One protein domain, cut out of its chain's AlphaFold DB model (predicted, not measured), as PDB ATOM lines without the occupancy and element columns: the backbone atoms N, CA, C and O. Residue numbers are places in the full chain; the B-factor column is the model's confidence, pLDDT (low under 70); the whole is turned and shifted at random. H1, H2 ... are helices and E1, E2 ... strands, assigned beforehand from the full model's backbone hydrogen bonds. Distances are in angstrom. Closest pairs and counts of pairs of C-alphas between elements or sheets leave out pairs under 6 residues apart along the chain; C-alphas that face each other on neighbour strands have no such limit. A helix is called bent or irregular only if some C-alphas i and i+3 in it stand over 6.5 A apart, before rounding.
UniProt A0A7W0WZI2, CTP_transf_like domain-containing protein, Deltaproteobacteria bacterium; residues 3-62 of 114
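AT A GLANCE: This is residues 3 to 62 of the 114 residues of the protein "CTP_transf_like domain-containing protein" of Deltaproteobacteria bacterium (UniProt A0A7W0WZI2). A small parallel sheet, in the order E1, E2, E3, makes one end, and H1 and H3, side by side, make the other; H2 grazes the sheet. The 60 printed residues hold H1, E1, H2, H3, E2 and E3 along the chain, three helices and three strands, class mixed. The whole is compact, radius of gyration of the C-alphas 11.4 A, spanning 34 by 23 by 16 A.

HOW THE PARTS SIT: Start at H1, residues 3 to 12: it touches H3, residues 35 to 41, closest at the C-alphas of Leu 4 and Val 38, 5.4 A, with a shallow tilt of 16 degrees, the same way. E1, residues 19 to 22, and E2, residues 44 to 47, are parallel neighbours; see N 45 and O 19, 2.9 A. E3, residues 59 to 61, is parallel to E2; see N 61 and O 46, 2.8 A. Irregular H2, residues 23 to 31, with C-alphas 27 and 30 7.7 A apart, only grazes the sheet, with residues 23 to 26. E1, H2, H3, E2 form a strand-helix-strand unit, parallel neighbour strands with helices between, its crossover right-handed. Each O i to N i+4 pair is within hydrogen-bond range in H1 and H3, but 1 of 5 in H2, beside 5 of 6 O i to N i+3 pairs.

IN THESE COORDINATES: Find C-alpha 3 at (-25.902, 7.447, 17.899), where H1 begins its 14.1 A; H2 spans 14.6 A, E1 10.1 A, H3 10.0 A, E2 9.4 A, and E3 6.6 A to C-alpha 61 at (-47.055, 9.825, 12.656).

THE WHOLE: The C-alphas farthest apart, of Glu 13 and Gly 51, are 34.2 A apart. The printed part has no cut; the E2 to E3 link is long, and its residues 49 to 52 have pLDDT under 70.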
ATOM      1  N   THR A   3     -24.870   6.834  18.750       92.44
ATOM      2  CA  THR A   3     -25.902   7.447  17.899       92.44
ATOM      3  C   THR A   3     -25.528   8.847  17.419       92.44
ATOM      4  O   THR A   3     -25.620   9.101  16.225       92.44
ATOM      5  N   LEU A   4     -25.092   9.746  18.311       93.06
ATOM      6  CA  LEU A   4     -24.700  11.108  17.916       93.06
ATOM      7  C   LEU A   4     -23.514  11.073  16.951       93.06
ATOM      8  O   LEU A   4     -23.571  11.706  15.905       93.06
ATOM      9  N   ASP A   5     -22.500  10.266  17.267       93.62
ATOM     10  CA  ASP A   5     -21.280  10.164  16.466       93.62
ATOM     11  C   ASP A   5     -21.609   9.651  15.040       93.62
ATOM     12  O   ASP A   5     -21.061  10.139  14.056       93.62
ATOM     13  N   LEU A   6     -22.560   8.709  14.910       93.81
ATOM     14  CA  LEU A   6     -23.049   8.213  13.616       93.81
ATOM     15  C   LEU A   6     -23.863   9.268  12.852       93.81
ATOM     16  O   LEU A   6     -23.700   9.407  11.643       93.81
ATOM     17  N   VAL A   7     -24.748   9.992  13.542       94.62
ATOM     18  CA  VAL A   7     -25.562  11.051  12.929       94.62
ATOM     19  C   VAL A   7     -24.671  12.184  12.421       94.62
ATOM     20  O   VAL A   7     -24.852  12.625  11.291       94.62
ATOM     21  N   GLU A   8     -23.686  12.620  13.207       93.62
ATOM     22  CA  GLU A   8     -22.721  13.650  12.805       93.62
ATOM     23  C   GLU A   8     -21.870  13.191  11.617       93.62
ATOM     24  O   GLU A   8     -21.687  13.958  10.673       93.62
ATOM     25  N   TYR A   9     -21.409  11.936  11.624       95.00
ATOM     26  CA  TYR A   9     -20.667  11.359  10.503       95.00
ATOM     27  C   TYR A   9     -21.485  11.398   9.202       95.00
ATOM     28  O   TYR A   9     -21.041  11.967   8.207       95.00
ATOM     29  N   LEU A  10     -22.709  10.861   9.223       95.19
ATOM     30  CA  LEU A  10     -23.576  10.796   8.043       95.19
ATOM     31  C   LEU A  10     -24.037  12.189   7.578       95.19
ATOM     32  O   LEU A  10     -24.138  12.444   6.380       95.19
ATOM     33  N   ALA A  11     -24.298  13.113   8.506       92.06
ATOM     34  CA  ALA A  11     -24.630  14.494   8.164       92.06
ATOM     35  C   ALA A  11     -23.428  15.227   7.542       92.06
ATOM     36  O   ALA A  11     -23.599  16.019   6.616       92.06
ATOM     37  N   GLY A  12     -22.208  14.929   8.007       92.12
ATOM     38  CA  GLY A  12     -20.956  15.441   7.446       92.12
ATOM     39  C   GLY A  12     -20.701  15.000   6.000       92.12
ATOM     40  O   GLY A  12     -20.060  15.732   5.248       92.12
ATOM     41  N   GLU A  13     -21.269  13.867   5.577       94.62
ATOM     42  CA  GLU A  13     -21.275  13.413   4.175       94.62
ATOM     43  C   GLU A  13     -22.327  14.135   3.304       94.62
ATOM     44  O   GLU A  13     -22.465  13.853   2.114       94.62
ATOM     45  N   GLY A  14     -23.054  15.111   3.864       93.00
ATOM     46  CA  GLY A  14     -24.025  15.940   3.144       93.00
ATOM     47  C   GLY A  14     -25.440  15.361   3.099       93.00
ATOM     48  O   GLY A  14     -26.277  15.842   2.331       93.00
ATOM     49  N   HIS A  15     -25.737  14.340   3.904       94.12
ATOM     50  CA  HIS A  15     -27.071  13.752   3.973       94.12
ATOM     51  C   HIS A  15     -28.006  14.549   4.891       94.12
ATOM     52  O   HIS A  15     -27.663  14.890   6.021       94.12
ATOM     53  N   ALA A  16     -29.237  14.783   4.431       93.75
ATOM     54  CA  ALA A  16     -30.317  15.234   5.302       93.75
ATOM     55  C   ALA A  16     -30.889  14.028   6.058       93.75
ATOM     56  O   ALA A  16     -31.378  13.080   5.440       93.75
ATOM     57  N   LEU A  17     -30.831  14.060   7.389       96.50
ATOM     58  CA  LEU A  17     -31.185  12.921   8.233       96.50
ATOM     59  C   LEU A  17     -32.450  13.172   9.048       96.50
ATOM     60  O   LEU A  17     -32.763  14.290   9.454       96.50
ATOM     61  N   ARG A  18     -33.164  12.081   9.316       96.69
ATOM     62  CA  ARG A  18     -34.277  12.007  10.261       96.69
ATOM     63  C   ARG A  18     -34.094  10.751  11.096       96.69
ATOM     64  O   ARG A  18     -33.797   9.695  10.541       96.69
ATOM     65  N   LEU A  19     -34.282  10.856  12.409       95.56
ATOM     66  CA  LEU A  19     -34.196   9.705  13.302       95.56
ATOM     67  C   LEU A  19     -35.602   9.169  13.584       95.56
ATOM     68  O   LEU A  19     -36.437   9.868  14.154       95.56
ATOM     69  N   VAL A  20     -35.872   7.929  13.173       94.56
ATOM     70  CA  VAL A  20     -37.159   7.268  13.428       94.56
ATOM     71  C   VAL A  20     -37.109   6.579  14.787       94.56
ATOM     72  O   VAL A  20     -36.221   5.762  15.027       94.56
ATOM     73  N   VAL A  21     -38.057   6.895  15.668       92.38
ATOM     74  CA  VAL A  21     -38.146   6.322  17.021       92.38
ATOM     75  C   VAL A  21     -39.590   6.007  17.394       92.38
ATOM     76  O   VAL A  21     -40.520   6.624  16.874       92.38
ATOM     77  N   GLY A  22     -39.783   5.061  18.311       89.88
ATOM     78  CA  GLY A  22     -41.069   4.862  18.974       89.88
ATOM     79  C   GLY A  22     -41.332   5.927  20.045       89.88
ATOM     80  O   GLY A  22     -40.424   6.644  20.476       89.88
ATOM     81  N   THR A  23     -42.584   6.037  20.492       87.81
ATOM     82  CA  THR A  23     -42.979   6.948  21.585       87.81
ATOM     83  C   THR A  23     -42.316   6.617  22.923       87.81
ATOM     84  O   THR A  23     -42.127   7.504  23.749       87.81
ATOM     85  N   ASP A  24     -41.938   5.357  23.136       86.38
ATOM     86  CA  ASP A  24     -41.211   4.872  24.312       86.38
ATOM     87  C   ASP A  24     -39.873   5.600  24.521       86.38
ATOM     88  O   ASP A  24     -39.524   5.946  25.649       86.38
ATOM     89  N   ILE A  25     -39.174   5.942  23.434       89.94
ATOM     90  CA  ILE A  25     -37.882   6.641  23.487       89.94
ATOM     91  C   ILE A  25     -38.012   8.066  24.035       89.94
ATOM     92  O   ILE A  25     -37.087   8.558  24.684       89.94
ATOM     93  N   LEU A  26     -39.156   8.736  23.845       88.50
ATOM     94  CA  LEU A  26     -39.352  10.104  24.341       88.50
ATOM     95  C   LEU A  26     -39.251  10.172  25.874       88.50
ATOM     96  O   LEU A  26     -38.625  11.091  26.407       88.50
ATOM     97  N   GLY A  27     -39.784   9.165  26.576       87.25
ATOM     98  CA  GLY A  27     -39.688   9.051  28.037       87.25
ATOM     99  C   GLY A  27     -38.270   8.759  28.545       87.25
ATOM    100  O   GLY A  27     -37.943   9.043  29.698       87.25
ATOM    101  N   GLU A  28     -37.400   8.243  27.678       89.81
ATOM    102  CA  GLU A  28     -36.015   7.892  27.999       89.81
ATOM    103  C   GLU A  28     -34.986   8.898  27.474       89.81
ATOM    104  O   GLU A  28     -33.789   8.703  27.679       89.81
ATOM    105  N   SER A  29     -35.428   9.988  26.845       89.50
ATOM    106  CA  SER A  29     -34.567  11.020  26.241       89.50
ATOM    107  C   SER A  29     -33.475  11.541  27.188       89.50
ATOM    108  O   SER A  29     -32.330  11.711  26.784       89.50
ATOM    109  N   HIS A  30     -33.778  11.690  28.480       90.06
ATOM    110  CA  HIS A  30     -32.817  12.098  29.512       90.06
ATOM    111  C   HIS A  30     -31.648  11.114  29.724       90.06
ATOM    112  O   HIS A  30     -30.600  11.506  30.230       90.06
ATOM    113  N   LYS A  31     -31.809   9.834  29.357       91.62
ATOM    114  CA  LYS A  31     -30.746   8.817  29.418       91.62
ATOM    115  C   LYS A  31     -29.796   8.913  28.222       91.62
ATOM    116  O   LYS A  31     -28.716   8.322  28.244       91.62
ATOM    117  N   TRP A  32     -30.191   9.623  27.165       92.44
ATOM    118  CA  TRP A  32     -29.409   9.734  25.945       92.44
ATOM    119  C   TRP A  32     -28.347  10.819  26.084       92.44
ATOM    120  O   TRP A  32     -28.617  11.985  26.363       92.44
ATOM    121  N   HIS A  33     -27.104  10.430  25.832       92.50
ATOM    122  CA  HIS A  33     -25.985  11.360  25.812       92.50
ATOM    123  C   HIS A  33     -26.172  12.415  24.714       92.50
ATOM    124  O   HIS A  33     -26.155  12.073  23.528       92.50
ATOM    125  N   ARG A  34     -26.252  13.690  25.127       94.00
ATOM    126  CA  ARG A  34     -26.423  14.860  24.247       94.00
ATOM    127  C   ARG A  34     -27.649  14.732  23.330       94.00
ATOM    128  O   ARG A  34     -27.561  14.957  22.127       94.00
ATOM    129  N   TRP A  35     -28.786  14.351  23.911       94.00
ATOM    130  CA  TRP A  35     -30.062  14.190  23.205       94.00
ATOM    131  C   TRP A  35     -30.423  15.376  22.299       94.00
ATOM    132  O   TRP A  35     -30.735  15.173  21.127       94.00
ATOM    133  N   ASP A  36     -30.311  16.605  22.802       94.50
ATOM    134  CA  ASP A  36     -30.676  17.802  22.035       94.50
ATOM    135  C   ASP A  36     -29.824  17.970  20.768       94.50
ATOM    136  O   ASP A  36     -30.329  18.392  19.728       94.50
ATOM    137  N   ASP A  37     -28.549  17.574  20.818       95.31
ATOM    138  CA  ASP A  37     -27.664  17.608  19.653       95.31
ATOM    139  C   ASP A  37     -28.042  16.535  18.623       95.31
ATOM    140  O   ASP A  37     -28.015  16.804  17.422       95.31
ATOM    141  N   VAL A  38     -28.471  15.350  19.078       95.25
ATOM    142  CA  VAL A  38     -29.002  14.296  18.194       95.25
ATOM    143  C   VAL A  38     -30.247  14.797  17.469       95.25
ATOM    144  O   VAL A  38     -30.320  14.701  16.247       95.25
ATOM    145  N   VAL A  39     -31.205  15.367  18.204       95.50
ATOM    146  CA  VAL A  39     -32.448  15.908  17.634       95.50
ATOM    147  C   VAL A  39     -32.157  17.043  16.657       95.50
ATOM    148  O   VAL A  39     -32.777  17.121  15.600       95.50
ATOM    149  N   LYS A  40     -31.206  17.923  16.984       94.81
ATOM    150  CA  LYS A  40     -30.818  19.032  16.109       94.81
ATOM    151  C   LYS A  40     -30.207  18.538  14.798       94.81
ATOM    152  O   LYS A  40     -30.507  19.100  13.747       94.81
ATOM    153  N   ALA A  41     -29.350  17.520  14.859       94.62
ATOM    154  CA  ALA A  41     -28.680  16.971  13.683       94.62
ATOM    155  C   ALA A  41     -29.593  16.050  12.848       94.62
ATOM    156  O   ALA A  41     -29.470  16.010  11.625       94.62
ATOM    157  N   ALA A  42     -30.529  15.345  13.487       96.56
ATOM    158  CA  ALA A  42     -31.505  14.476  12.834       96.56
ATOM    159  C   ALA A  42     -32.882  14.571  13.523       96.56
ATOM    160  O   ALA A  42     -33.206  13.733  14.373       96.56
ATOM    161  N   PRO A  43     -33.728  15.551  13.145       96.19
ATOM    162  CA  PRO A  43     -35.044  15.734  13.751       96.19
ATOM    163  C   PRO A  43     -35.910  14.477  13.675       96.19
ATOM    164  O   PRO A  43     -35.869  13.726  12.690       96.19
ATOM    165  N   LEU A  44     -36.721  14.236  14.703       95.31
ATOM    166  CA  LEU A  44     -37.346  12.931  14.877       95.31
ATOM    167  C   LEU A  44     -38.522  12.710  13.922       95.31
ATOM    168  O   LEU A  44     -39.234  13.639  13.518       95.31
ATOM    169  N   ILE A  45     -38.747  11.445  13.591       94.50
ATOM    170  CA  ILE A  45     -40.029  10.918  13.133       94.50
ATOM    171  C   ILE A  45     -40.486   9.944  14.217       94.50
ATOM    172  O   ILE A  45     -39.887   8.886  14.396       94.50
ATOM    173  N   VAL A  46     -41.516  10.320  14.964       92.31
ATOM    174  CA  VAL A  46     -42.039   9.516  16.067       92.31
ATOM    175  C   VAL A  46     -43.180   8.642  15.559       92.31
ATOM    176  O   VAL A  46     -44.180   9.142  15.039       92.31
ATOM    177  N   VAL A  47     -43.025   7.332  15.709       91.38
ATOM    178  CA  VAL A  47     -44.030   6.324  15.358       91.38
ATOM    179  C   VAL A  47     -44.763   5.892  16.626       91.38
ATOM    180  O   VAL A  47     -44.132   5.570  17.633       91.38
ATOM    181  N   GLY A  48     -46.095   5.872  16.585       84.06
ATOM    182  CA  GLY A  48     -46.940   5.556  17.736       84.06
ATOM    183  C   GLY A  48     -47.868   6.706  18.127       84.06
ATOM    184  O   GLY A  48     -47.994   7.700  17.420       84.06
ATOM    185  N   ARG A  49     -48.577   6.551  19.251       68.69
ATOM    186  CA  ARG A  49     -49.679   7.453  19.620       68.69
ATOM    187  C   ARG A  49     -49.197   8.883  19.885       68.69
ATOM    188  O   ARG A  49     -48.337   9.112  20.733       68.69
ATOM    189  N   ALA A  50     -49.833   9.847  19.222       61.09
ATOM    190  CA  ALA A  50     -49.660  11.264  19.503       61.09
ATOM    191  C   ALA A  50     -50.189  11.593  20.912       61.09
ATOM    192  O   ALA A  50     -51.382  11.475  21.188       61.09
ATOM    193  N   GLY A  51     -49.291  11.978  21.816       66.56
ATOM    194  CA  GLY A  51     -49.647  12.380  23.184       66.56
ATOM    195  C   GLY A  51     -48.524  13.061  23.969       66.56
ATOM    196  O   GLY A  51     -48.738  13.448  25.113       66.56
ATOM    197  N   HIS A  52     -47.344  13.217  23.368       69.12
ATOM    198  CA  HIS A  52     -46.171  13.822  23.993       69.12
ATOM    199  C   HIS A  52     -45.778  15.103  23.264       69.12
ATOM    200  O   HIS A  52     -45.923  15.195  22.042       69.12
ATOM    201  N   GLU A  53     -45.247  16.071  24.009       83.75
ATOM    202  CA  GLU A  53     -44.568  17.216  23.410       83.75
ATOM    203  C   GLU A  53     -43.361  16.729  22.610       83.75
ATOM    204  O   GLU A  53     -42.564  15.911  23.077       83.75
ATOM    205  N   LEU A  54     -43.254  17.212  21.375       89.12
ATOM    206  CA  LEU A  54     -42.184  16.826  20.472       89.12
ATOM    207  C   LEU A  54     -41.091  17.895  20.455       89.12
ATOM    208  O   LEU A  54     -41.406  19.088  20.440       89.12
ATOM    209  N   PRO A  55     -39.812  17.493  20.372       90.50
ATOM    210  CA  PRO A  55     -38.736  18.439  20.138       90.50
ATOM    211  C   PRO A  55     -38.923  19.207  18.822       90.50
ATOM    212  O   PRO A  55     -39.486  18.687  17.853       90.50
ATOM    213  N   ALA A  56     -38.392  20.428  18.757       91.06
ATOM    214  CA  ALA A  56     -38.500  21.275  17.572       91.06
ATOM    215  C   ALA A  56     -38.017  20.558  16.294       91.06
ATOM    216  O   ALA A  56     -37.001  19.866  16.292       91.06
ATOM    217  N   GLY A  57     -38.765  20.719  15.198       91.06
ATOM    218  CA  GLY A  57     -38.473  20.074  13.911       91.06
ATOM    219  C   GLY A  57     -38.857  18.589  13.823       91.06
ATOM    220  O   GLY A  57     -38.753  18.002  12.745       91.06
ATOM    221  N   SER A  58     -39.323  17.981  14.916       93.50
ATOM    222  CA  SER A  58     -39.798  16.596  14.933       93.50
ATOM    223  C   SER A  58     -41.267  16.491  14.529       93.50
ATOM    224  O   SER A  58     -42.038  17.437  14.686       93.50
ATOM    225  N   VAL A  59     -41.667  15.325  14.020       93.00
ATOM    226  CA  VAL A  59     -43.063  15.038  13.648       93.00
ATOM    227  C   VAL A  59     -43.508  13.711  14.248       93.00
ATOM    228  O   VAL A  59     -42.717  12.771  14.299       93.00
ATOM    229  N   ALA A  60     -44.764  13.626  14.679       90.94
ATOM    230  CA  ALA A  60     -45.410  12.357  14.999       90.94
ATOM    231  C   ALA A  60     -46.162  11.833  13.774       90.94
ATOM    232  O   ALA A  60     -46.625  12.606  12.935       90.94
ATOM    233  N   THR A  61     -46.276  10.515  13.685       87.81
ATOM    234  CA  THR A  61     -47.055   9.825  12.656       87.81
ATOM    235  C   THR A  61     -48.167   9.022  13.315       87.81
ATOM    236  O   THR A  61     -47.936   8.399  14.347       87.81
ATOM    237  N   ASP A  62     -49.329   8.940  12.670       83.25
ATOM    238  CA  ASP A  62     -50.437   8.083  13.124       83.25
ATOM    239  C   ASP A  62     -50.219   6.594  12.789       83.25
ATOM    240  O   ASP A  62     -51.113   5.757  12.945       83.25
TER     241      ASP A  62